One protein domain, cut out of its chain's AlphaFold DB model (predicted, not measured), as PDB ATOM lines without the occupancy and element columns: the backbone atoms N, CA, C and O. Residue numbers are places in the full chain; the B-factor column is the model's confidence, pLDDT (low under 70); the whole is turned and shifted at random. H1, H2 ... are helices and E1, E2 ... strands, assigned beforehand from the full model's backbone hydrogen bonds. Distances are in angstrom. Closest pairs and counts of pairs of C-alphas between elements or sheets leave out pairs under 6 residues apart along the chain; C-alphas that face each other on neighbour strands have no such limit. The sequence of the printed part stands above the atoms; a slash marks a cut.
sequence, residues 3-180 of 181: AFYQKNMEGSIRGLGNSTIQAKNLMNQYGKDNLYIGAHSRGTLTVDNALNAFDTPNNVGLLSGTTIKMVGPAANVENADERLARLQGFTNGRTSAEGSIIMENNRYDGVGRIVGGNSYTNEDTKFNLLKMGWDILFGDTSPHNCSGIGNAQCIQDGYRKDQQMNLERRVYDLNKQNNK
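This is residues 3 to 180 of the 181 residues of an uncharacterized protein of Rodentibacter heylii (UniProt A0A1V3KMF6). A small parallel sheet of four strands is covered on one face by three helices, H1, H2 and H3, while its other face is bare of named helices. Beyond the ends where the strands finish, H5, H6 and long loops make a second, looser lobe; H4 lies between, and H7 is beside the E4 edge. The printed part has 178 residues, under half of them in named elements, with seven named helices and four named strands in the order E1 H1 E2 H2 E3 H3 E4 H4 H5 H6 H7, and the class is mixed, helices and strands. The sheet's order is E1 E2 E3 E4, all parallel; the whole is compact, with a radius of gyration of the C-alphas of 16.3 A and spans of 51 by 39 by 26 A.

Find C-alpha 3 at (-32.524, -12.445, 55.469), where E1 begins, residues 3 to 6, 10.1 A long. The other strands are E2, residues 35 to 40, 17.0 A; E3, residues 66 to 71, 16.8 A; and E4, residues 102 to 104, 7.0 A. From C-alpha 18 at (-45.209, -10.438, 68.928), H1, residues 18 to 30, runs 18.4 A. Look next for H2, residues 43 to 54, 17.3 A; H3, residues 77 to 88, 15.7 A; H4, residues 110 to 115, 6.7 A; H5, residues 129 to 138, 14.2 A; and H6, residues 152 to 156, 6.4 A. H7, residues 171 to 178, 10.6 A, ends with C-alpha 178 at (-54.555, -7.369, 34.470).

Start at the sheet: N 4 and O 36 are 2.9 A apart between E1 and E2, N 37 and O 67 2.9 A between E2 and E3, and N 70 and O 102 2.8 A between E3 and E4, each within hydrogen-bond range. E1, H1, E2, then E2, H2, E3, then E3, H3, E4 are strand-helix-strand units, parallel neighbour strands joined through a helix, each with a right-handed crossover. H1, H2 and H3 lie on the same face, making two layers, at heights over the sheet of 9.9, 11.0 and 10.2 A. H2 touches H1 at a steep tilt of 60 degrees, closest at the C-alphas of Lys 24 and Ala 50, 5.1 A. H2 also touches H3, at Asp 48 and Ala 80, C-alphas 5.4 A apart. H7 only grazes the sheet and only just touches H3, with 3 pairs of C-alphas within 8 A, the closest those of Glu 78 and Val 171, 6.5 A. H4, H5 and H6 are not on the sheet, H4 only just, with 4 pairs of C-alphas within 10 A. In the seven helices every O i to N i+4 pair is within hydrogen-bond range.

The C-alphas farthest apart, those of Asn 58 and Leu 130, are 51.3 A apart, and the printed part has no cut. Long links include H4 to H5 and H5 to H6, 13 residues each, and H6 to H7, 14 residues, in which residues 169 to 170 pair antiparallel with residues 102 to 103 of E4. The mean pLDDT of the printed part is 85.4; look for values under 70 at residues 3 to 17, 150, 164 to 166 and 179 to 180.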
ATOM      1  N   ALA A   3     -31.377 -11.683  55.955       61.31
ATOM      2  CA  ALA A   3     -32.524 -12.445  55.469       61.31
ATOM      3  C   ALA A   3     -33.386 -12.913  56.641       61.31
ATOM      4  O   ALA A   3     -32.889 -13.536  57.579       61.31
ATOM      5  N   PHE A   4     -34.682 -12.635  56.564       69.88
ATOM      6  CA  PHE A   4     -35.677 -13.105  57.515       69.88
ATOM      7  C   PHE A   4     -36.699 -13.969  56.783       69.88
ATOM      8  O   PHE A   4     -37.293 -13.521  55.804       69.88
ATOM      9  N   TYR A   5     -36.892 -15.203  57.241       58.88
ATOM     10  CA  TYR A   5     -37.881 -16.119  56.682       58.88
ATOM     11  C   TYR A   5     -38.881 -16.521  57.749       58.88
ATOM     12  O   TYR A   5     -38.496 -16.952  58.837       58.88
ATOM     13  N   GLN A   6     -40.164 -16.438  57.408       59.28
ATOM     14  CA  GLN A   6     -41.221 -16.812  58.326       59.28
ATOM     15  C   GLN A   6     -42.262 -17.731  57.689       59.28
ATOM     16  O   GLN A   6     -42.983 -17.348  56.768       59.28
ATOM     17  N   LYS A   7     -42.365 -18.939  58.259       48.56
ATOM     18  CA  LYS A   7     -43.328 -19.981  57.875       48.56
ATOM     19  C   LYS A   7     -44.522 -20.091  58.830       48.56
ATOM     20  O   LYS A   7     -45.647 -20.244  58.380       48.56
ATOM     21  N   ASN A   8     -44.291 -19.944  60.138       49.12
ATOM     22  CA  ASN A   8     -45.327 -20.039  61.170       49.12
ATOM     23  C   ASN A   8     -45.396 -18.716  61.938       49.12
ATOM     24  O   ASN A   8     -44.434 -18.334  62.604       49.12
ATOM     25  N   MET A   9     -46.500 -17.982  61.805       53.22
ATOM     26  CA  MET A   9     -46.670 -16.664  62.419       53.22
ATOM     27  C   MET A   9     -48.101 -16.488  62.913       53.22
ATOM     28  O   MET A   9     -49.058 -16.740  62.178       53.22
ATOM     29  N   GLU A  10     -48.241 -16.023  64.151       48.06
ATOM     30  CA  GLU A  10     -49.512 -15.571  64.710       48.06
ATOM     31  C   GLU A  10     -49.890 -14.229  64.070       48.06
ATOM     32  O   GLU A  10     -49.573 -13.153  64.572       48.06
ATOM     33  N   GLY A  11     -50.537 -14.293  62.907       46.66
ATOM     34  CA  GLY A  11     -51.244 -13.154  62.326       46.66
ATOM     35  C   GLY A  11     -52.650 -13.065  62.921       46.66
ATOM     36  O   GLY A  11     -53.433 -14.010  62.773       46.66
ATOM     37  N   SER A  12     -52.954 -11.948  63.586       44.72
ATOM     38  CA  SER A  12     -54.281 -11.578  64.097       44.72
ATOM     39  C   SER A  12     -54.874 -10.450  63.245       44.72
ATOM     40  O   SER A  12     -54.146  -9.577  62.778       44.72
ATOM     41  N   ILE A  13     -56.202 -10.446  63.077       47.00
ATOM     42  CA  ILE A  13     -56.969  -9.353  62.443       47.00
ATOM     43  C   ILE A  13     -57.096  -8.146  63.408       47.00
ATOM     44  O   ILE A  13     -57.449  -7.042  63.003       47.00
ATOM     45  N   ARG A  14     -56.786  -8.329  64.703       45.31
ATOM     46  CA  ARG A  14     -56.819  -7.291  65.747       45.31
ATOM     47  C   ARG A  14     -55.458  -7.177  66.446       45.31
ATOM     48  O   ARG A  14     -55.086  -8.071  67.205       45.31
ATOM     49  N   GLY A  15     -54.765  -6.057  66.225       50.84
ATOM     50  CA  GLY A  15     -53.510  -5.690  66.901       50.84
ATOM     51  C   GLY A  15     -52.235  -6.305  66.305       50.84
ATOM     52  O   GLY A  15     -52.287  -7.269  65.543       50.84
ATOM     53  N   LEU A  16     -51.075  -5.731  66.652       60.62
ATOM     54  CA  LEU A  16     -49.762  -6.258  66.262       60.62
ATOM     55  C   LEU A  16     -49.393  -7.421  67.193       60.62
ATOM     56  O   LEU A  16     -49.262  -7.225  68.400       60.62
ATOM     57  N   GLY A  17     -49.216  -8.623  66.646       69.38
ATOM     58  CA  GLY A  17     -48.695  -9.759  67.410       69.38
ATOM     59  C   GLY A  17     -47.195  -9.609  67.696       69.38
ATOM     60  O   GLY A  17     -46.505  -8.817  67.051       69.38
ATOM     61  N   ASN A  18     -46.650 -10.423  68.606       75.38
ATOM     62  CA  ASN A  18     -45.209 -10.438  68.928       75.38
ATOM     63  C   ASN A  18     -44.330 -10.621  67.684       75.38
ATOM     64  O   ASN A  18     -43.292  -9.985  67.517       75.38
ATOM     65  N   SER A  19     -44.799 -11.471  66.782       72.00
ATOM     66  CA  SER A  19     -44.211 -11.709  65.474       72.00
ATOM     67  C   SER A  19     -44.169 -10.438  64.610       72.00
ATOM     68  O   SER A  19     -43.142 -10.123  64.011       72.00
ATOM     69  N   THR A  20     -45.250  -9.654  64.589       77.88
ATOM     70  CA  THR A  20     -45.299  -8.377  63.864       77.88
ATOM     71  C   THR A  20     -44.317  -7.365  64.431       77.88
ATOM     72  O   THR A  20     -43.662  -6.659  63.671       77.88
ATOM     73  N   ILE A  21     -44.175  -7.317  65.757       82.75
ATOM     74  CA  ILE A  21     -43.199  -6.448  66.425       82.75
ATOM     75  C   ILE A  21     -41.772  -6.835  66.019       82.75
ATOM     76  O   ILE A  21     -40.971  -5.958  65.705       82.75
ATOM     77  N   GLN A  22     -41.455  -8.132  65.951       84.06
ATOM     78  CA  GLN A  22     -40.142  -8.591  65.485       84.06
ATOM     79  C   GLN A  22     -39.875  -8.199  64.028       84.06
ATOM     80  O   GLN A  22     -38.828  -7.618  63.740       84.06
ATOM     81  N   ALA A  23     -40.834  -8.436  63.126       85.00
ATOM     82  CA  ALA A  23     -40.720  -8.016  61.729       85.00
ATOM     83  C   ALA A  23     -40.518  -6.495  61.615       85.00
ATOM     84  O   ALA A  23     -39.635  -6.036  60.892       85.00
ATOM     85  N   LYS A  24     -41.276  -5.720  62.402       90.00
ATOM     86  CA  LYS A  24     -41.162  -4.261  62.485       90.00
ATOM     87  C   LYS A  24     -39.766  -3.825  62.948       90.00
ATOM     88  O   LYS A  24     -39.171  -2.940  62.343       90.00
ATOM     89  N   ASN A  25     -39.216  -4.460  63.980       90.81
ATOM     90  CA  ASN A  25     -37.886  -4.132  64.498       90.81
ATOM     91  C   ASN A  25     -36.782  -4.422  63.472       90.81
ATOM     92  O   ASN A  25     -35.903  -3.584  63.280       90.81
ATOM     93  N   LEU A  26     -36.856  -5.558  62.770       90.31
ATOM     94  CA  LEU A  26     -35.907  -5.899  61.705       90.31
ATOM     95  C   LEU A  26     -35.977  -4.909  60.538       90.31
ATOM     96  O   LEU A  26     -34.944  -4.438  60.069       90.31
ATOM     97  N   MET A  27     -37.191  -4.555  60.113       94.06
ATOM     98  CA  MET A  27     -37.445  -3.521  59.109       94.06
ATOM     99  C   MET A  27     -36.876  -2.159  59.525       94.06
ATOM    100  O   MET A  27     -36.229  -1.501  58.720       94.06
ATOM    101  N   ASN A  28     -37.056  -1.749  60.784       94.19
ATOM    102  CA  ASN A  28     -36.495  -0.492  61.283       94.19
ATOM    103  C   ASN A  28     -34.963  -0.503  61.299       94.19
ATOM    104  O   ASN A  28     -34.331   0.506  61.003       94.19
ATOM    105  N   GLN A  29     -34.376  -1.636  61.688       94.31
ATOM    106  CA  GLN A  29     -32.937  -1.758  61.882       94.31
ATOM    107  C   GLN A  29     -32.179  -1.889  60.561       94.31
ATOM    108  O   GLN A  29     -31.119  -1.294  60.419       94.31
ATOM    109  N   TYR A  30     -32.714  -2.658  59.612       95.06
ATOM    110  CA  TYR A  30     -32.002  -3.043  58.390       95.06
ATOM    111  C   TYR A  30     -32.695  -2.580  57.107       95.06
ATOM    112  O   TYR A  30     -32.237  -2.909  56.017       95.06
ATOM    113  N   GLY A  31     -33.791  -1.821  57.197       94.00
ATOM    114  CA  GLY A  31     -34.632  -1.466  56.049       94.00
ATOM    115  C   GLY A  31     -33.914  -0.733  54.912       94.00
ATOM    116  O   GLY A  31     -34.347  -0.809  53.760       94.00
ATOM    117  N   LYS A  32     -32.789  -0.077  55.218       95.38
ATOM    118  CA  LYS A  32     -31.913   0.613  54.257       95.38
ATOM    119  C   LYS A  32     -30.698  -0.221  53.822       95.38
ATOM    120  O   LYS A  32     -30.050   0.127  52.841       95.38
ATOM    121  N   ASP A  33     -30.436  -1.349  54.482       93.81
ATOM    122  CA  ASP A  33     -29.180  -2.107  54.407       93.81
ATOM    123  C   ASP A  33     -29.330  -3.458  53.680       93.81
ATOM    124  O   ASP A  33     -28.805  -4.491  54.115       93.81
ATOM    125  N   ASN A  34     -30.028  -3.473  52.539       91.12
ATOM    126  CA  ASN A  34     -30.256  -4.684  51.734       91.12
ATOM    127  C   ASN A  34     -30.933  -5.815  52.541       91.12
ATOM    128  O   ASN A  34     -30.432  -6.947  52.612       91.12
ATOM    129  N   LEU A  35     -32.053  -5.487  53.192       95.00
ATOM    130  CA  LEU A  35     -32.888  -6.422  53.945       95.00
ATOM    131  C   LEU A  35     -33.750  -7.257  52.993       95.00
ATOM    132  O   LEU A  35     -34.431  -6.720  52.125       95.00
ATOM    133  N   TYR A  36     -33.767  -8.570  53.190       95.56
ATOM    134  CA  TYR A  36     -34.658  -9.494  52.501       95.56
ATOM    135  C   TYR A  36     -35.655 -10.110  53.485       95.56
ATOM    136  O   TYR A  36     -35.261 -10.677  54.507       95.56
ATOM    137  N   ILE A  37     -36.945 -10.047  53.160       93.62
ATOM    138  CA  ILE A  37     -38.024 -10.638  53.958       93.62
ATOM    139  C   ILE A  37     -38.794 -11.634  53.096       93.62
ATOM    140  O   ILE A  37     -39.439 -11.254  52.122       93.62
ATOM    141  N   GLY A  38     -38.756 -12.907  53.479       92.75
ATOM    142  CA  GLY A  38     -39.571 -13.970  52.905       92.75
ATOM    143  C   GLY A  38     -40.707 -14.359  53.850       92.75
ATOM    144  O   GLY A  38     -40.471 -14.637  55.026       92.75
ATOM    145  N   ALA A  39     -41.931 -14.429  53.338       91.62
ATOM    146  CA  ALA A  39     -43.090 -14.865  54.111       91.62
ATOM    147  C   ALA A  39     -43.980 -15.822  53.314       91.62
ATOM    148  O   ALA A  39     -44.145 -15.678  52.102       91.62
ATOM    149  N   HIS A  40     -44.568 -16.793  54.011       91.12
ATOM    150  CA  HIS A  40     -45.504 -17.766  53.444       91.12
ATOM    151  C   HIS A  40     -46.850 -17.723  54.168       91.12
ATOM    152  O   HIS A  40     -46.890 -17.497  55.381       91.12
ATOM    153  N   SER A  41     -47.948 -17.956  53.441       90.25
ATOM    154  CA  SER A  41     -49.281 -18.130  54.029       90.25
ATOM    155  C   SER A  41     -49.689 -16.953  54.926       90.25
ATOM    156  O   SER A  41     -49.585 -15.790  54.542       90.25
ATOM    157  N   ARG A  42     -50.120 -17.226  56.160       86.94
ATOM    158  CA  ARG A  42     -50.457 -16.226  57.186       86.94
ATOM    159  C   ARG A  42     -49.264 -15.384  57.641       86.94
ATOM    160  O   ARG A  42     -49.468 -14.293  58.171       86.94
ATOM    161  N   GLY A  43     -48.030 -15.837  57.414       87.94
ATOM    162  CA  GLY A  43     -46.832 -15.030  57.646       87.94
ATOM    163  C   GLY A  43     -46.852 -13.726  56.846       87.94
ATOM    164  O   GLY A  43     -46.387 -12.696  57.335       87.94
ATOM    165  N   THR A  44     -47.478 -13.718  55.665       93.00
ATOM    166  CA  THR A  44     -47.557 -12.514  54.829       93.00
ATOM    167  C   THR A  44     -48.435 -11.430  55.453       93.00
ATOM    168  O   THR A  44     -48.122 -10.256  55.301       93.00
ATOM    169  N   LEU A  45     -49.474 -11.797  56.220       90.62
ATOM    170  CA  LEU A  45     -50.291 -10.837  56.985       90.62
ATOM    171  C   LEU A  45     -49.463 -10.115  58.035       90.62
ATOM    172  O   LEU A  45     -49.714  -8.962  58.360       90.62
ATOM    173  N   THR A  46     -48.458 -10.788  58.575       89.38
ATOM    174  CA  THR A  46     -47.616 -10.167  59.582       89.38
ATOM    175  C   THR A  46     -46.642  -9.171  58.973       89.38
ATOM    176  O   THR A  46     -46.444  -8.097  59.537       89.38
ATOM    177  N   VAL A  47     -46.070  -9.505  57.815       93.06
ATOM    178  CA  VAL A  47     -45.269  -8.559  57.034       93.06
ATOM    179  C   VAL A  47     -46.127  -7.360  56.632       93.06
ATOM    180  O   VAL A  47     -45.711  -6.231  56.862       93.06
ATOM    181  N   ASP A  48     -47.345  -7.587  56.131       94.88
ATOM    182  CA  ASP A  48     -48.266  -6.505  55.764       94.88
ATOM    183  C   ASP A  48     -48.652  -5.628  56.967       94.88
ATOM    184  O   ASP A  48     -48.569  -4.404  56.900       94.88
ATOM    185  N   ASN A  49     -48.963  -6.230  58.117       91.50
ATOM    186  CA  ASN A  49     -49.239  -5.485  59.346       91.50
ATOM    187  C   ASN A  49     -48.032  -4.646  59.804       91.50
ATOM    188  O   ASN A  49     -48.219  -3.542  60.318       91.50
ATOM    189  N   ALA A  50     -46.801  -5.138  59.619       93.12
ATOM    190  CA  ALA A  50     -45.590  -4.378  59.923       93.12
ATOM    191  C   ALA A  50     -45.401  -3.197  58.955       93.12
ATOM    192  O   ALA A  50     -45.114  -2.090  59.415       93.12
ATOM    193  N   LEU A  51     -45.636  -3.400  57.650       95.75
ATOM    194  CA  LEU A  51     -45.644  -2.321  56.652       95.75
ATOM    195  C   LEU A  51     -46.696  -1.265  57.004       95.75
ATOM    196  O   LEU A  51     -46.383  -0.082  57.096       95.75
ATOM    197  N   ASN A  52     -47.924  -1.691  57.300       94.56
ATOM    198  CA  ASN A  52     -49.017  -0.804  57.692       94.56
ATOM    199  C   ASN A  52     -48.700  -0.014  58.973       94.56
ATOM    200  O   ASN A  52     -49.019   1.164  59.070       94.56
ATOM    201  N   ALA A  53     -48.012  -0.625  59.943       92.88
ATOM    202  CA  ALA A  53     -47.585   0.057  61.164       92.88
ATOM    203  C   ALA A  53     -46.475   1.102  60.943       92.88
ATOM    204  O   ALA A  53     -46.218   1.906  61.845       92.88
ATOM    205  N   PHE A  54     -45.790   1.071  59.797       93.31
ATOM    206  CA  PHE A  54     -44.816   2.084  59.401       93.31
ATOM    207  C   PHE A  54     -45.373   3.128  58.446       93.31
ATOM    208  O   PHE A  54     -44.769   4.196  58.364       93.31
ATOM    209  N   ASP A  55     -46.478   2.853  57.757       90.56
ATOM    210  CA  ASP A  55     -47.022   3.664  56.666       90.56
ATOM    211  C   ASP A  55     -47.581   5.015  57.148       90.56
ATOM    212  O   ASP A  55     -48.780   5.249  57.270       90.56
ATOM    213  N   THR A  56     -46.659   5.910  57.480       91.75
ATOM    214  CA  THR A  56     -46.892   7.277  57.937       91.75
ATOM    215  C   THR A  56     -45.933   8.208  57.191       91.75
ATOM    216  O   THR A  56     -44.841   7.768  56.811       91.75
ATOM    217  N   PRO A  57     -46.266   9.501  57.022       88.62
ATOM    218  CA  PRO A  57     -45.433  10.436  56.256       88.62
ATOM    219  C   PRO A  57     -43.978  10.558  56.742       88.62
ATOM    220  O   PRO A  57     -43.089  10.847  55.948       88.62
ATOM    221  N   ASN A  58     -43.713  10.300  58.026       91.88
ATOM    222  CA  ASN A  58     -42.375  10.421  58.617       91.88
ATOM    223  C   ASN A  58     -41.436   9.250  58.280       91.88
ATOM    224  O   ASN A  58     -40.232   9.362  58.492       91.88
ATOM    225  N   ASN A  59     -41.966   8.135  57.770       95.00
ATOM    226  CA  ASN A  59     -41.201   6.910  57.513       95.00
ATOM    227  C   ASN A  59     -40.934   6.674  56.018       95.00
ATOM    228  O   ASN A  59     -40.550   5.574  55.614       95.00
ATOM    229  N   VAL A  60     -41.134   7.691  55.178       94.62
ATOM    230  CA  VAL A  60     -40.795   7.622  53.753       94.62
ATOM    231  C   VAL A  60     -39.301   7.314  53.594       94.62
ATOM    232  O   VAL A  60     -38.446   7.928  54.232       94.62
ATOM    233  N   GLY A  61     -38.985   6.326  52.758       95.12
ATOM    234  CA  GLY A  61     -37.614   5.856  52.537       95.12
ATOM    235  C   GLY A  61     -37.024   5.008  53.674       95.12
ATOM    236  O   GLY A  61     -35.856   4.634  53.590       95.12
ATOM    237  N   LEU A  62     -37.784   4.683  54.730       96.75
ATOM    238  CA  LEU A  62     -37.331   3.794  55.812       96.75
ATOM    239  C   LEU A  62     -36.902   2.414  55.289       96.75
ATOM    240  O   LEU A  62     -35.956   1.829  55.810       96.75
ATOM    241  N   LEU A  63     -37.580   1.916  54.253       97.19
ATOM    242  CA  LEU A  63     -37.380   0.585  53.679       97.19
ATOM    243  C   LEU A  63     -36.744   0.624  52.283       97.19
ATOM    244  O   LEU A  63     -36.909  -0.324  51.516       97.19
ATOM    245  N   SER A  64     -36.025   1.698  51.934       96.56
ATOM    246  CA  SER A  64     -35.461   1.913  50.589       96.56
ATOM    247  C   SER A  64     -34.531   0.797  50.096       96.56
ATOM    248  O   SER A  64     -34.412   0.596  48.892       96.56
ATOM    249  N   GLY A  65     -33.910   0.043  51.004       95.69
ATOM    250  CA  GLY A  65     -33.058  -1.108  50.703       95.69
ATOM    251  C   GLY A  65     -33.731  -2.460  50.954       95.69
ATOM    252  O   GLY A  65     -33.035  -3.460  51.093       95.69
ATOM    253  N   THR A  66     -35.058  -2.522  51.086       96.81
ATOM    254  CA  THR A  66     -35.769  -3.761  51.446       96.81
ATOM    255  C   THR A  66     -36.342  -4.472  50.223       96.81
ATOM    256  O   THR A  66     -37.029  -3.867  49.407       96.81
ATOM    257  N   THR A  67     -36.127  -5.784  50.136       97.19
ATOM    258  CA  THR A  67     -36.789  -6.698  49.195       97.19
ATOM    259  C   THR A  67     -37.732  -7.623  49.956       97.19
ATOM    260  O   THR A  67     -37.345  -8.223  50.958       97.19
ATOM    261  N   ILE A  68     -38.963  -7.778  49.469       96.75
ATOM    262  CA  ILE A  68     -39.964  -8.661  50.076       96.75
ATOM    263  C   ILE A  68     -40.403  -9.717  49.062       96.75
ATOM    264  O   ILE A  68     -40.727  -9.386  47.920       96.75
ATOM    265  N   LYS A  69     -40.440 -10.979  49.502       95.44
ATOM    266  CA  LYS A  69     -41.037 -12.106  48.781       95.44
ATOM    267  C   LYS A  69     -42.190 -12.706  49.587       95.44
ATOM    268  O   LYS A  69     -42.021 -13.059  50.754       95.44
ATOM    269  N   MET A  70     -43.340 -12.872  48.945       94.88
ATOM    270  CA  MET A  70     -44.531 -13.486  49.526       94.88
ATOM    271  C   MET A  70     -44.961 -14.714  48.718       94.88
ATOM    272  O   MET A  70     -45.117 -14.648  47.501       94.88
ATOM    273  N   VAL A  71     -45.160 -15.841  49.398       92.62
ATOM    274  CA  VAL A  71     -45.515 -17.131  48.783       92.62
ATOM    275  C   VAL A  71     -46.851 -17.613  49.341       92.62
ATOM    276  O   VAL A  71     -47.030 -17.609  50.559       92.62
ATOM    277  N   GLY A  72     -47.784 -18.021  48.479       91.81
ATOM    278  CA  GLY A  72     -49.152 -18.386  48.879       91.81
ATOM    279  C   GLY A  72     -49.790 -17.367  49.840       91.81
ATOM    280  O   GLY A  72     -50.178 -17.734  50.947       91.81
ATOM    281  N   PRO A  73     -49.782 -16.064  49.516       94.00
ATOM    282  CA  PRO A  73     -50.022 -14.998  50.486       94.00
ATOM    283  C   PRO A  73     -51.464 -14.945  50.997       94.00
ATOM    284  O   PRO A  73     -52.396 -14.760  50.223       94.00
ATOM    285  N   ALA A  74     -51.651 -14.980  52.317       93.19
ATOM    286  CA  ALA A  74     -52.953 -14.679  52.925       93.19
ATOM    287  C   ALA A  74     -53.249 -13.168  52.980       93.19
ATOM    288  O   ALA A  74     -54.389 -12.767  53.193       93.19
ATOM    289  N   ALA A  75     -52.219 -12.332  52.835       94.50
ATOM    290  CA  ALA A  75     -52.356 -10.881  52.741       94.50
ATOM    291  C   ALA A  75     -52.705 -10.469  51.312       94.50
ATOM    292  O   ALA A  75     -52.289 -11.137  50.369       94.50
ATOM    293  N   ASN A  76     -53.390  -9.338  51.152       96.31
ATOM    294  CA  ASN A  76     -53.527  -8.705  49.846       96.31
ATOM    295  C   ASN A  76     -52.186  -8.049  49.470       96.31
ATOM    296  O   ASN A  76     -51.774  -7.063  50.085       96.31
ATOM    297  N   VAL A  77     -51.477  -8.638  48.504       96.38
ATOM    298  CA  VAL A  77     -50.098  -8.245  48.172       96.38
ATOM    299  C   VAL A  77     -50.053  -6.931  47.397       96.38
ATOM    300  O   VAL A  77     -49.072  -6.206  47.506       96.38
ATOM    301  N   GLU A  78     -51.110  -6.580  46.667       95.38
ATOM    302  CA  GLU A  78     -51.214  -5.283  45.993       95.38
ATOM    303  C   GLU A  78     -51.207  -4.132  47.007       95.38
ATOM    304  O   GLU A  78     -50.322  -3.276  46.964       95.38
ATOM    305  N   ASN A  79     -52.083  -4.188  48.012       95.44
ATOM    306  CA  ASN A  79     -52.112  -3.205  49.097       95.44
ATOM    307  C   ASN A  79     -50.788  -3.169  49.880       95.44
ATOM    308  O   ASN A  79     -50.311  -2.097  50.264       95.44
ATOM    309  N   ALA A  80     -50.180  -4.334  50.122       96.88
ATOM    310  CA  ALA A  80     -48.877  -4.415  50.771       96.88
ATOM    311  C   ALA A  80     -47.769  -3.762  49.920       96.88
ATOM    312  O   ALA A  80     -46.904  -3.075  50.469       96.88
ATOM    313  N   ASP A  81     -47.796  -3.934  48.593       97.00
ATOM    314  CA  ASP A  81     -46.806  -3.346  47.683       97.00
ATOM    315  C   ASP A  81     -46.932  -1.823  47.602       97.00
ATOM    316  O   ASP A  81     -45.913  -1.134  47.566       97.00
ATOM    317  N   GLU A  82     -48.148  -1.277  47.655       95.25
ATOM    318  CA  GLU A  82     -48.363   0.173  47.713       95.25
ATOM    319  C   GLU A  82     -47.778   0.800  48.986       95.25
ATOM    320  O   GLU A  82     -47.131   1.852  48.930       95.25
ATOM    321  N   ARG A  83     -47.965   0.143  50.140       96.00
ATOM    322  CA  ARG A  83     -47.342   0.561  51.408       96.00
ATOM    323  C   ARG A  83     -45.824   0.491  51.309       96.00
ATOM    324  O   ARG A  83     -45.135   1.449  51.662       96.00
ATOM    325  N   LEU A  84     -45.295  -0.620  50.789       97.25
ATOM    326  CA  LEU A  84     -43.857  -0.786  50.587       97.25
ATOM    327  C   LEU A  84     -43.297   0.294  49.652       97.25
ATOM    328  O   LEU A  84     -42.226   0.825  49.934       97.25
ATOM    329  N   ALA A  85     -44.015   0.660  48.590       96.38
ATOM    330  CA  ALA A  85     -43.600   1.699  47.654       96.38
ATOM    331  C   ALA A  85     -43.400   3.043  48.368       96.38
ATOM    332  O   ALA A  85     -42.331   3.648  48.254       96.38
ATOM    333  N   ARG A  86     -44.371   3.474  49.188       95.88
ATOM    334  CA  ARG A  86     -44.245   4.694  50.006       95.88
ATOM    335  C   ARG A  86     -43.067   4.610  50.976       95.88
ATOM    336  O   ARG A  86     -42.256   5.534  51.049       95.88
ATOM    337  N   LEU A  87     -42.919   3.476  51.661       96.81
ATOM    338  CA  LEU A  87     -41.821   3.228  52.602       96.81
ATOM    339  C   LEU A  87     -40.448   3.119  51.928       96.81
ATOM    340  O   LEU A  87     -39.434   3.352  52.578       96.81
ATOM    341  N   GLN A  88     -40.396   2.824  50.630       96.62
ATOM    342  CA  GLN A  88     -39.181   2.853  49.815       96.62
ATOM    343  C   GLN A  88     -38.875   4.240  49.230       96.62
ATOM    344  O   GLN A  88     -37.774   4.443  48.726       96.62
ATOM    345  N   GLY A  89     -39.796   5.205  49.333       95.38
ATOM    346  CA  GLY A  89     -39.617   6.567  48.817       95.38
ATOM    347  C   GLY A  89     -40.435   6.901  47.566       95.38
ATOM    348  O   GLY A  89     -40.379   8.032  47.089       95.38
ATOM    349  N   PHE A  90     -41.226   5.966  47.039       93.31
ATOM    350  CA  PHE A  90     -42.068   6.173  45.858       93.31
ATOM    351  C   PHE A  90     -43.420   6.796  46.242       93.31
ATOM    352  O   PHE A  90     -44.453   6.127  46.268       93.31
ATOM    353  N   THR A  91     -43.435   8.092  46.561       84.06
ATOM    354  CA  THR A  91     -44.647   8.785  47.047       84.06
ATOM    355  C   THR A  91     -45.714   9.021  45.976       84.06
ATOM    356  O   THR A  91     -46.878   9.195  46.316       84.06
ATOM    357  N   ASN A  92     -45.340   8.988  44.693       85.94
ATOM    358  CA  ASN A  92     -46.248   9.175  43.552       85.94
ATOM    359  C   ASN A  92     -46.580   7.849  42.841       85.94
ATOM    360  O   ASN A  92     -46.949   7.846  41.668       85.94
ATOM    361  N   GLY A  93     -46.409   6.722  43.537       82.69
ATOM    362  CA  GLY A  93     -46.533   5.384  42.964       82.69
ATOM    363  C   GLY A  93     -45.264   4.917  42.245       82.69
ATOM    364  O   GLY A  93     -44.346   5.693  41.962       82.69
ATOM    365  N   ARG A  94     -45.193   3.608  41.975       87.69
ATOM    366  CA  ARG A  94     -44.079   3.003  41.234       87.69
ATOM    367  C   ARG A  94     -44.251   3.214  39.732       87.69
ATOM    368  O   ARG A  94     -45.330   3.001  39.186       87.69
ATOM    369  N   THR A  95     -43.158   3.532  39.048       87.69
ATOM    370  CA  THR A  95     -43.104   3.621  37.578       87.69
ATOM    371  C   THR A  95     -42.387   2.435  36.929       87.69
ATOM    372  O   THR A  95     -42.433   2.287  35.710       87.69
ATOM    373  N   SER A  96     -41.759   1.573  37.729       91.50
ATOM    374  CA  SER A  96     -41.087   0.348  37.298       91.50
ATOM    375  C   SER A  96     -41.346  -0.783  38.295       91.50
ATOM    376  O   SER A  96     -41.836  -0.559  39.404       91.50
ATOM    377  N   ALA A  97     -40.981  -2.010  37.919       92.94
ATOM    378  CA  ALA A  97     -41.079  -3.165  38.805       92.94
ATOM    379  C   ALA A  97     -40.039  -3.144  39.947       92.94
ATOM    380  O   ALA A  97     -40.078  -3.988  40.842       92.94
ATOM    381  N   GLU A  98     -39.090  -2.205  39.938       92.62
ATOM    382  CA  GLU A  98     -38.032  -2.137  40.942       92.62
ATOM    383  C   GLU A  98     -38.603  -1.932  42.353       92.62
ATOM    384  O   GLU A  98     -39.516  -1.137  42.588       92.62
ATOM    385  N   GLY A  99     -38.088  -2.718  43.300       93.50
ATOM    386  CA  GLY A  99     -38.545  -2.725  44.689       93.50
ATOM    387  C   GLY A  99     -39.942  -3.318  44.922       93.50
ATOM    388  O   GLY A  99     -40.299  -3.490  46.086       93.50
ATOM    389  N   SER A 100     -40.707  -3.652  43.870       97.12
ATOM    390  CA  SER A 100     -42.046  -4.244  44.004       97.12
ATOM    391  C   SER A 100     -41.974  -5.643  44.612       97.12
ATOM    392  O   SER A 100     -41.036  -6.397  44.311       97.12
ATOM    393  N   ILE A 101     -42.954  -5.989  45.452       97.56
ATOM    394  CA  ILE A 101     -43.033  -7.299  46.108       97.56
ATOM    395  C   ILE A 101     -42.972  -8.418  45.063       97.56
ATOM    396  O   ILE A 101     -43.680  -8.407  44.053       97.56
ATOM    397  N   ILE A 102     -42.118  -9.403  45.329       96.44
ATOM    398  CA  ILE A 102     -42.024 -10.639  44.557       96.44
ATOM    399  C   ILE A 102     -43.079 -11.602  45.103       96.44
ATOM    400  O   ILE A 102     -43.081 -11.915  46.293       96.44
ATOM    401  N   MET A 103     -43.981 -12.077  44.254       94.38
ATOM    402  CA  MET A 103     -45.062 -12.976  44.635       94.38
ATOM    403  C   MET A 103     -44.943 -14.311  43.908       94.38
ATOM    404  O   MET A 103     -44.646 -14.361  42.717       94.38
ATOM    405  N   GLU A 104     -45.245 -15.395  44.613       92.88
ATOM    406  CA  GLU A 104     -45.506 -16.702  44.018       92.88
ATOM    407  C   GLU A 104     -46.832 -17.233  44.556       92.88
ATOM    408  O   GLU A 104     -47.026 -17.336  45.769       92.88
ATOM    409  N   ASN A 105     -47.761 -17.543  43.654       91.94
ATOM    410  CA  ASN A 105     -49.074 -18.039  44.038       91.94
ATOM    411  C   ASN A 105     -49.622 -18.989  42.969       91.94
ATOM    412  O   ASN A 105     -49.559 -18.681  41.776       91.94
ATOM    413  N   ASN A 106     -50.170 -20.126  43.390       90.31
ATOM    414  CA  ASN A 106     -50.782 -21.089  42.480       90.31
ATOM    415  C   ASN A 106     -52.270 -20.760  42.263       90.31
ATOM    416  O   ASN A 106     -52.965 -20.324  43.181       90.31
ATOM    417  N   ARG A 107     -52.788 -21.005  41.055       90.50
ATOM    418  CA  ARG A 107     -54.207 -20.803  40.712       90.50
ATOM    419  C   ARG A 107     -55.179 -21.522  41.656       90.50
ATOM    420  O   ARG A 107     -56.279 -21.019  41.877       90.50
ATOM    421  N   TYR A 108     -54.779 -22.670  42.193       89.50
ATOM    422  CA  TYR A 108     -55.581 -23.501  43.090       89.50
ATOM    423  C   TYR A 108     -55.240 -23.296  44.574       89.50
ATOM    424  O   TYR A 108     -55.770 -24.000  45.432       89.50
ATOM    425  N   ASP A 109     -54.373 -22.336  44.902       89.88
ATOM    426  CA  ASP A 109     -54.137 -21.934  46.286       89.88
ATOM    427  C   ASP A 109     -55.315 -21.085  46.793       89.88
ATOM    428  O   ASP A 109     -55.420 -19.889  46.512       89.88
ATOM    429  N   GLY A 110     -56.206 -21.706  47.569       87.38
ATOM    430  CA  GLY A 110     -57.356 -21.025  48.165       87.38
ATOM    431  C   GLY A 110     -56.979 -19.909  49.147       87.38
ATOM    432  O   GLY A 110     -57.694 -18.910  49.229       87.38
ATOM    433  N   VAL A 111     -55.851 -20.013  49.852       89.56
ATOM    434  CA  VAL A 111     -55.395 -18.951  50.764       89.56
ATOM    435  C   VAL A 111     -54.936 -17.747  49.949       89.56
ATOM    436  O   VAL A 111     -55.410 -16.637  50.173       89.56
ATOM    437  N   GLY A 112     -54.090 -17.976  48.947       90.75
ATOM    438  CA  GLY A 112     -53.625 -16.933  48.038       90.75
ATOM    439  C   GLY A 112     -54.760 -16.238  47.286       90.75
ATOM    440  O   GLY A 112     -54.848 -15.008  47.266       90.75
ATOM    441  N   ARG A 113     -55.634 -17.035  46.661       92.69
ATOM    442  CA  ARG A 113     -56.675 -16.570  45.731       92.69
ATOM    443  C   ARG A 113     -57.925 -16.038  46.414       92.69
ATOM    444  O   ARG A 113     -58.464 -15.039  45.956       92.69
ATOM    445  N   ILE A 114     -58.411 -16.721  47.451       88.88
ATOM    446  CA  ILE A 114     -59.710 -16.416  48.071       88.88
ATOM    447  C   ILE A 114     -59.504 -15.576  49.326       88.88
ATOM    448  O   ILE A 114     -60.128 -14.528  49.457       88.88
ATOM    449  N   VAL A 115     -58.617 -16.001  50.233       90.38
ATOM    450  CA  VAL A 115     -58.394 -15.274  51.498       90.38
ATOM    451  C   VAL A 115     -57.651 -13.962  51.249       90.38
ATOM    452  O   VAL A 115     -58.103 -12.914  51.700       90.38
ATOM    453  N   GLY A 116     -56.538 -14.009  50.516       90.62
ATOM    454  CA  GLY A 116     -55.760 -12.816  50.178       90.62
ATOM    455  C   GLY A 116     -56.302 -12.029  48.979       90.62
ATOM    456  O   GLY A 116     -55.937 -10.869  48.799       90.62
ATOM    457  N   GLY A 117     -57.174 -12.636  48.164       93.31
ATOM    458  CA  GLY A 117     -57.723 -12.005  46.959       93.31
ATOM    459  C   GLY A 117     -56.689 -11.772  45.851       93.31
ATOM    460  O   GLY A 117     -56.880 -10.898  45.014       93.31
ATOM    461  N   ASN A 118     -55.570 -12.502  45.856       94.69
ATOM    462  CA  ASN A 118     -54.431 -12.210  44.986       94.69
ATOM    463  C   ASN A 118     -54.543 -12.882  43.617       94.69
ATOM    464  O   ASN A 118     -55.142 -13.949  43.470       94.69
ATOM    465  N   SER A 119     -53.867 -12.315  42.616       92.94
ATOM    466  CA  SER A 119     -53.573 -12.984  41.339       92.94
ATOM    467  C   SER A 119     -52.728 -14.255  41.538       92.94
ATOM    468  O   SER A 119     -52.175 -14.497  42.613       92.94
ATOM    469  N   TYR A 120     -52.631 -15.096  40.508       91.38
ATOM    470  CA  TYR A 120     -51.731 -16.253  40.493       91.38
ATOM    471  C   TYR A 120     -50.577 -16.029  39.518       91.38
ATOM    472  O   TYR A 120     -50.682 -15.248  38.576       91.38
ATOM    473  N   THR A 121     -49.465 -16.717  39.755       90.75
ATOM    474  CA  THR A 121     -48.271 -16.664  38.904       90.75
ATOM    475  C   THR A 121     -48.033 -17.964  38.147       90.75
ATOM    476  O   THR A 121     -47.280 -17.979  37.175       90.75
ATOM    477  N   ASN A 122     -48.685 -19.047  38.572       86.44
ATOM    478  CA  ASN A 122     -48.636 -20.346  37.920       86.44
ATOM    479  C   ASN A 122     -49.942 -21.130  38.123       86.44
ATOM    480  O   ASN A 122     -50.684 -20.905  39.081       86.44
ATOM    481  N   GLU A 123     -50.202 -22.068  37.221       85.88
ATOM    482  CA  GLU A 123     -51.330 -23.008  37.287       85.88
ATOM    483  C   GLU A 123     -50.902 -24.458  37.002       85.88
ATOM    484  O   GLU A 123     -51.731 -25.349  36.853       85.88
ATOM    485  N   ASP A 124     -49.593 -24.695  36.922       72.56
ATOM    486  CA  ASP A 124     -49.015 -25.951  36.465       72.56
ATOM    487  C   ASP A 124     -49.173 -27.067  37.497       72.56
ATOM    488  O   ASP A 124     -48.353 -27.229  38.400       72.56
ATOM    489  N   THR A 125     -50.218 -27.876  37.331       70.12
ATOM    490  CA  THR A 125     -50.533 -28.972  38.248       70.12
ATOM    491  C   THR A 125     -50.996 -30.223  37.500       70.12
ATOM    492  O   THR A 125     -51.777 -30.137  36.555       70.12
ATOM    493  N   LYS A 126     -50.528 -31.398  37.933       71.38
ATOM    494  CA  LYS A 126     -50.873 -32.734  37.410       71.38
ATOM    495  C   LYS A 126     -51.699 -33.551  38.417       71.38
ATOM    496  O   LYS A 126     -51.530 -34.763  38.515       71.38
ATOM    497  N   PHE A 127     -52.573 -32.902  39.182       76.56
ATOM    498  CA  PHE A 127     -53.530 -33.580  40.061       76.56
ATOM    499  C   PHE A 127     -54.943 -33.534  39.469       76.56
ATOM    500  O   PHE A 127     -55.255 -32.695  38.625       76.56
ATOM    501  N   ASN A 128     -55.829 -34.414  39.941       81.50
ATOM    502  CA  ASN A 128     -57.270 -34.273  39.722       81.50
ATOM    503  C   ASN A 128     -57.929 -33.586  40.936       81.50
ATOM    504  O   ASN A 128     -57.388 -33.608  42.042       81.50
ATOM    505  N   LEU A 129     -59.100 -32.967  40.737       80.81
ATOM    506  CA  LEU A 129     -59.776 -32.183  41.784       80.81
ATOM    507  C   LEU A 129     -60.123 -33.010  43.036       80.81
ATOM    508  O   LEU A 129     -60.138 -32.464  44.135       80.81
ATOM    509  N   LEU A 130     -60.360 -34.318  42.886       84.06
ATOM    510  CA  LEU A 130     -60.637 -35.221  44.008       84.06
ATOM    511  C   LEU A 130     -59.402 -35.424  44.895       84.06
ATOM    512  O   LEU A 130     -59.503 -35.281  46.111       84.06
ATOM    513  N   LYS A 131     -58.232 -35.693  44.298       84.25
ATOM    514  CA  LYS A 131     -56.951 -35.779  45.017       84.25
ATOM    515  C   LYS A 131     -56.629 -34.455  45.698       84.25
ATOM    516  O   LYS A 131     -56.273 -34.464  46.865       84.25
ATOM    517  N   MET A 132     -56.826 -33.330  45.010       82.69
ATOM    518  CA  MET A 132     -56.615 -32.012  45.612       82.69
ATOM    519  C   MET A 132     -57.481 -31.808  46.858       82.69
ATOM    520  O   MET A 132     -56.978 -31.367  47.886       82.69
ATOM    521  N   GLY A 133     -58.772 -32.149  46.786       82.00
ATOM    522  CA  GLY A 133     -59.666 -32.067  47.940       82.00
ATOM    523  C   GLY A 133     -59.223 -32.968  49.093       82.00
ATOM    524  O   GLY A 133     -59.237 -32.536  50.244       82.00
ATOM    525  N   TRP A 134     -58.782 -34.193  48.788       83.44
ATOM    526  CA  TRP A 134     -58.258 -35.122  49.789       83.44
ATOM    527  C   TRP A 134     -56.984 -34.596  50.452       83.44
ATOM    528  O   TRP A 134     -56.903 -34.552  51.676       83.44
ATOM    529  N   ASP A 135     -56.017 -34.145  49.657       84.12
ATOM    530  CA  ASP A 135     -54.727 -33.691  50.164       84.12
ATOM    531  C   ASP A 135     -54.847 -32.371  50.946       84.12
ATOM    532  O   ASP A 135     -54.127 -32.168  51.915       84.12
ATOM    533  N   ILE A 136     -55.792 -31.488  50.595       80.88
ATOM    534  CA  ILE A 136     -56.080 -30.279  51.388       80.88
ATOM    535  C   ILE A 136     -56.575 -30.634  52.799       80.88
ATOM    536  O   ILE A 136     -56.291 -29.898  53.744       80.88
ATOM    537  N   LEU A 137     -57.330 -31.727  52.945       79.25
ATOM    538  CA  LEU A 137     -57.920 -32.137  54.222       79.25
ATOM    539  C   LEU A 137     -57.007 -33.059  55.037       79.25
ATOM    540  O   LEU A 137     -56.999 -32.976  56.264       79.25
ATOM    541  N   PHE A 138     -56.272 -33.945  54.365       80.00
ATOM    542  CA  PHE A 138     -55.569 -35.068  54.993       80.00
ATOM    543  C   PHE A 138     -54.126 -35.256  54.513       80.00
ATOM    544  O   PHE A 138     -53.437 -36.135  55.025       80.00
ATOM    545  N   GLY A 139     -53.677 -34.494  53.516       78.81
ATOM    546  CA  GLY A 139     -52.346 -34.624  52.931       78.81
ATOM    547  C   GLY A 139     -51.356 -33.585  53.451       78.81
ATOM    548  O   GLY A 139     -51.717 -32.530  53.968       78.81
ATOM    549  N   ASP A 140     -50.073 -33.876  53.247       80.81
ATOM    550  CA  ASP A 140     -48.972 -32.974  53.606       80.81
ATOM    551  C   ASP A 140     -48.640 -31.965  52.489       80.81
ATOM    552  O   ASP A 140     -47.943 -30.967  52.706       80.81
ATOM    553  N   THR A 141     -49.147 -32.206  51.277       85.75
ATOM    554  CA  THR A 141     -48.925 -31.377  50.090       85.75
ATOM    555  C   THR A 141     -50.216 -30.755  49.601       85.75
ATOM    556  O   THR A 141     -51.256 -31.392  49.574       85.75
ATOM    557  N   SER A 142     -50.142 -29.521  49.128       86.38
ATOM    558  CA  SER A 142     -51.273 -28.843  48.504       86.38
ATOM    559  C   SER A 142     -50.745 -27.736  47.593       86.38
ATOM    560  O   SER A 142     -49.567 -27.371  47.709       86.38
ATOM    561  N   PRO A 143     -51.586 -27.127  46.738       86.44
ATOM    562  CA  PRO A 143     -51.172 -25.967  45.948       86.44
ATOM    563  C   PRO A 143     -50.605 -24.832  46.822       86.44
ATOM    564  O   PRO A 143     -49.691 -24.115  46.412       86.44
ATOM    565  N   HIS A 144     -51.099 -24.727  48.060       87.06
ATOM    566  CA  HIS A 144     -50.678 -23.733  49.039       87.06
ATOM    567  C   HIS A 144     -49.285 -24.001  49.632       87.06
ATOM    568  O   HIS A 144     -48.459 -23.093  49.747       87.06
ATOM    569  N   ASN A 145     -48.993 -25.254  49.989       85.56
ATOM    570  CA  ASN A 145     -47.736 -25.616  50.659       85.56
ATOM    571  C   ASN A 145     -46.600 -25.958  49.684       85.56
ATOM    572  O   ASN A 145     -45.444 -26.026  50.098       85.56
ATOM    573  N   CYS A 146     -46.917 -26.169  48.404       85.88
ATOM    574  CA  CYS A 146     -45.950 -26.548  47.372       85.88
ATOM    575  C   CYS A 146     -45.383 -25.374  46.559       85.88
ATOM    576  O   CYS A 146     -44.513 -25.582  45.705       85.88
ATOM    577  N   SER A 147     -45.829 -24.152  46.850       81.31
ATOM    578  CA  SER A 147     -45.238 -22.922  46.318       81.31
ATOM    579  C   SER A 147     -43.935 -22.575  47.067       81.31
ATOM    580  O   SER A 147     -43.778 -22.886  48.249       81.31
ATOM    581  N   GLY A 148     -42.981 -21.917  46.407       78.50
ATOM    582  CA  GLY A 148     -41.689 -21.521  46.973       78.50
ATOM    583  C   GLY A 148     -40.593 -22.563  46.744       78.50
ATOM    584  O   GLY A 148     -40.357 -22.986  45.608       78.50
ATOM    585  N   ILE A 149     -39.898 -22.978  47.811       71.69
ATOM    586  CA  ILE A 149     -38.832 -23.991  47.726       71.69
ATOM    587  C   ILE A 149     -39.450 -25.344  47.351       71.69
ATOM    588  O   ILE A 149     -40.274 -25.887  48.085       71.69
ATOM    589  N   GLY A 150     -39.052 -25.883  46.197       66.69
ATOM    590  CA  GLY A 150     -39.600 -27.123  45.654       66.69
ATOM    591  C   GLY A 150     -39.182 -28.356  46.443       66.69
ATOM    592  O   GLY A 150     -38.026 -28.766  46.400       66.69
ATOM    593  N   ASN A 151     -40.141 -28.990  47.119       75.19
ATOM    594  CA  ASN A 151     -39.973 -30.326  47.685       75.19
ATOM    595  C   ASN A 151     -40.199 -31.386  46.589       75.19
ATOM    596  O   ASN A 151     -41.128 -31.262  45.791       75.19
ATOM    597  N   ALA A 152     -39.381 -32.444  46.565       84.06
ATOM    598  CA  ALA A 152     -39.590 -33.597  45.686       84.06
ATOM    599  C   ALA A 152     -40.987 -34.220  45.865       84.06
ATOM    600  O   ALA A 152     -41.602 -34.623  44.879       84.06
ATOM    601  N   GLN A 153     -41.523 -34.212  47.091       85.06
ATOM    602  CA  GLN A 153     -42.875 -34.695  47.380       85.06
ATOM    603  C   GLN A 153     -43.939 -33.929  46.579       85.06
ATOM    604  O   GLN A 153     -44.814 -34.530  45.973       85.06
ATOM    605  N   CYS A 154     -43.798 -32.606  46.445       86.75
ATOM    606  CA  CYS A 154     -44.713 -31.790  45.647       86.75
ATOM    607  C   CYS A 154     -44.686 -32.131  44.151       86.75
ATOM    608  O   CYS A 154     -45.666 -31.879  43.457       86.75
ATOM    609  N   ILE A 155     -43.588 -32.694  43.638       85.94
ATOM    610  CA  ILE A 155     -43.521 -33.194  42.258       85.94
ATOM    611  C   ILE A 155     -44.218 -34.550  42.162       85.94
ATOM    612  O   ILE A 155     -45.020 -34.759  41.255       85.94
ATOM    613  N   GLN A 156     -43.935 -35.454  43.106       86.25
ATOM    614  CA  GLN A 156     -44.547 -36.786  43.159       86.25
ATOM    615  C   GLN A 156     -46.070 -36.703  43.280       86.25
ATOM    616  O   GLN A 156     -46.785 -37.404  42.568       86.25
ATOM    617  N   ASP A 157     -46.561 -35.781  44.103       85.31
ATOM    618  CA  ASP A 157     -47.990 -35.529  44.285       85.31
ATOM    619  C   ASP A 157     -48.624 -34.686  43.170       85.31
ATOM    620  O   ASP A 157     -49.837 -34.472  43.163       85.31
ATOM    621  N   GLY A 158     -47.830 -34.232  42.195       85.06
ATOM    622  CA  GLY A 158     -48.316 -33.521  41.014       85.06
ATOM    623  C   GLY A 158     -48.616 -32.036  41.232       85.06
ATOM    624  O   GLY A 158     -49.207 -31.407  40.357       85.06
ATOM    625  N   TYR A 159     -48.200 -31.444  42.351       84.12
ATOM    626  CA  TYR A 159     -48.323 -30.006  42.625       84.12
ATOM    627  C   TYR A 159     -47.207 -29.161  41.992       84.12
ATOM    628  O   TYR A 159     -47.310 -27.937  41.974       84.12
ATOM    629  N   ARG A 160     -46.146 -29.791  41.469       81.75
ATOM    630  CA  ARG A 160     -45.069 -29.143  40.705       81.75
ATOM    631  C   ARG A 160     -44.603 -30.012  39.542       81.75
ATOM    632  O   ARG A 160     -44.709 -31.235  39.581       81.75
ATOM    633  N   LYS A 161     -44.022 -29.373  38.526       79.31
ATOM    634  CA  LYS A 161     -43.319 -30.058  37.427       79.31
ATOM    635  C   LYS A 161     -41.874 -30.405  37.786       79.31
ATOM    636  O   LYS A 161     -41.400 -31.471  37.411       79.31
ATOM    637  N   ASP A 162     -41.200 -29.516  38.508       78.88
ATOM    638  CA  ASP A 162     -39.806 -29.646  38.918       78.88
ATOM    639  C   ASP A 162     -39.546 -28.924  40.263       78.88
ATOM    640  O   ASP A 162     -40.460 -28.394  40.907       78.88
ATOM    641  N   GLN A 163     -38.286 -28.922  40.705       76.75
ATOM    642  CA  GLN A 163     -37.840 -28.208  41.907       76.75
ATOM    643  C   GLN A 163     -37.445 -26.746  41.630       76.75
ATOM    644  O   GLN A 163     -36.956 -26.074  42.541       76.75
ATOM    645  N   GLN A 164     -37.617 -26.232  40.405       69.31
ATOM    646  CA  GLN A 164     -37.132 -24.900  40.043       69.31
ATOM    647  C   GLN A 164     -37.912 -23.805  40.764       69.31
ATOM    648  O   GLN A 164     -39.142 -23.768  40.742       69.31
ATOM    649  N   MET A 165     -37.187 -22.864  41.365       65.25
ATOM    650  CA  MET A 165     -37.748 -21.705  42.058       65.25
ATOM    651  C   MET A 165     -37.839 -20.483  41.135       65.25
ATOM    652  O   MET A 165     -37.161 -19.497  41.379       65.25
ATOM    653  N   ASN A 166     -38.647 -20.551  40.070       65.38
ATOM    654  CA  ASN A 166     -38.746 -19.476  39.059       65.38
ATOM    655  C   ASN A 166     -40.196 -19.139  38.653       65.38
ATOM    656  O   ASN A 166     -40.429 -18.535  37.610       65.38
ATOM    657  N   LEU A 167     -41.186 -19.544  39.451       81.75
ATOM    658  CA  LEU A 167     -42.605 -19.254  39.189       81.75
ATOM    659  C   LEU A 167     -43.050 -17.905  39.769       81.75
ATOM    660  O   LEU A 167     -44.238 -17.586  39.775       81.75
ATOM    661  N   GLU A 168     -42.115 -17.132  40.306       89.44
ATOM    662  CA  GLU A 168     -42.380 -15.856  40.946       89.44
ATOM    663  C   GLU A 168     -42.491 -14.715  39.930       89.44
ATOM    664  O   GLU A 168     -41.831 -14.700  38.891       89.44
ATOM    665  N   ARG A 169     -43.338 -13.735  40.237       92.81
ATOM    666  CA  ARG A 169     -43.486 -12.497  39.466       92.81
ATOM    667  C   ARG A 169     -43.576 -11.318  40.413       92.81
ATOM    668  O   ARG A 169     -44.039 -11.460  41.542       92.81
ATOM    669  N   ARG A 170     -43.161 -10.139  39.959       95.06
ATOM    670  CA  ARG A 170     -43.378  -8.911  40.725       95.06
ATOM    671  C   ARG A 170     -44.828  -8.467  40.592       95.06
ATOM    672  O   ARG A 170     -45.407  -8.567  39.509       95.06
ATOM    673  N   VAL A 171     -45.401  -7.961  41.680       94.38
ATOM    674  CA  VAL A 171     -46.796  -7.490  41.707       94.38
ATOM    675  C   VAL A 171     -47.035  -6.391  40.677       94.38
ATOM    676  O   VAL A 171     -48.030  -6.440  39.961       94.38
ATOM    677  N   TYR A 172     -46.077  -5.478  40.509       93.81
ATOM    678  CA  TYR A 172     -46.125  -4.457  39.461       93.81
ATOM    679  C   TYR A 172     -46.417  -5.036  38.062       93.81
ATOM    680  O   TYR A 172     -47.270  -4.523  37.335       93.81
ATOM    681  N   ASP A 173     -45.741  -6.126  37.684       93.31
ATOM    682  CA  ASP A 173     -45.907  -6.741  36.364       93.31
ATOM    683  C   ASP A 173     -47.261  -7.450  36.229       93.31
ATOM    684  O   ASP A 173     -47.871  -7.411  35.159       93.31
ATOM    685  N   LEU A 174     -47.749  -8.059  37.315       90.31
ATOM    686  CA  LEU A 174     -49.070  -8.693  37.367       90.31
ATOM    687  C   LEU A 174     -50.191  -7.663  37.198       90.31
ATOM    688  O   LEU A 174     -51.078  -7.852  36.368       90.31
ATOM    689  N   ASN A 175     -50.113  -6.540  37.911       87.62
ATOM    690  CA  ASN A 175     -51.120  -5.481  37.827       87.62
ATOM    691  C   ASN A 175     -51.161  -4.861  36.425       87.62
ATOM    692  O   ASN A 175     -52.230  -4.592  35.881       87.62
ATOM    693  N   LYS A 176     -49.999  -4.697  35.783       86.00
ATOM    694  CA  LYS A 176     -49.918  -4.204  34.401       86.00
ATOM    695  C   LYS A 176     -50.502  -5.181  33.375       86.00
ATOM    696  O   LYS A 176     -50.940  -4.732  32.318       86.00
ATOM    697  N   GLN A 177     -50.463  -6.487  33.635       79.12
ATOM    698  CA  GLN A 177     -51.103  -7.490  32.779       79.12
ATOM    699  C   GLN A 177     -52.624  -7.455  32.942       79.12
ATOM    700  O   GLN A 177     -53.319  -7.368  31.938       79.12
ATOM    701  N   ASN A 178     -53.118  -7.410  34.182       72.25
ATOM    702  CA  ASN A 178     -54.555  -7.369  34.470       72.25
ATOM    703  C   ASN A 178     -55.232  -6.086  33.954       72.25
ATOM    704  O   ASN A 178     -56.358  -6.139  33.486       72.25
ATOM    705  N   ASN A 179     -54.539  -4.940  33.973       69.69
ATOM    706  CA  ASN A 179     -55.069  -3.667  33.456       69.69
ATOM    707  C   ASN A 179     -55.075  -3.559  31.915       69.69
ATOM    708  O   ASN A 179     -55.386  -2.495  31.375       69.69
ATOM    709  N   LYS A 180     -54.648  -4.607  31.199       56.28
ATOM    710  CA  LYS A 180     -54.704  -4.692  29.731       56.28
ATOM    711  C   LYS A 180     -55.862  -5.560  29.221       56.28
ATOM    712  O   LYS A 180     -56.013  -5.651  28.003       56.28
TER     713      LYS A 180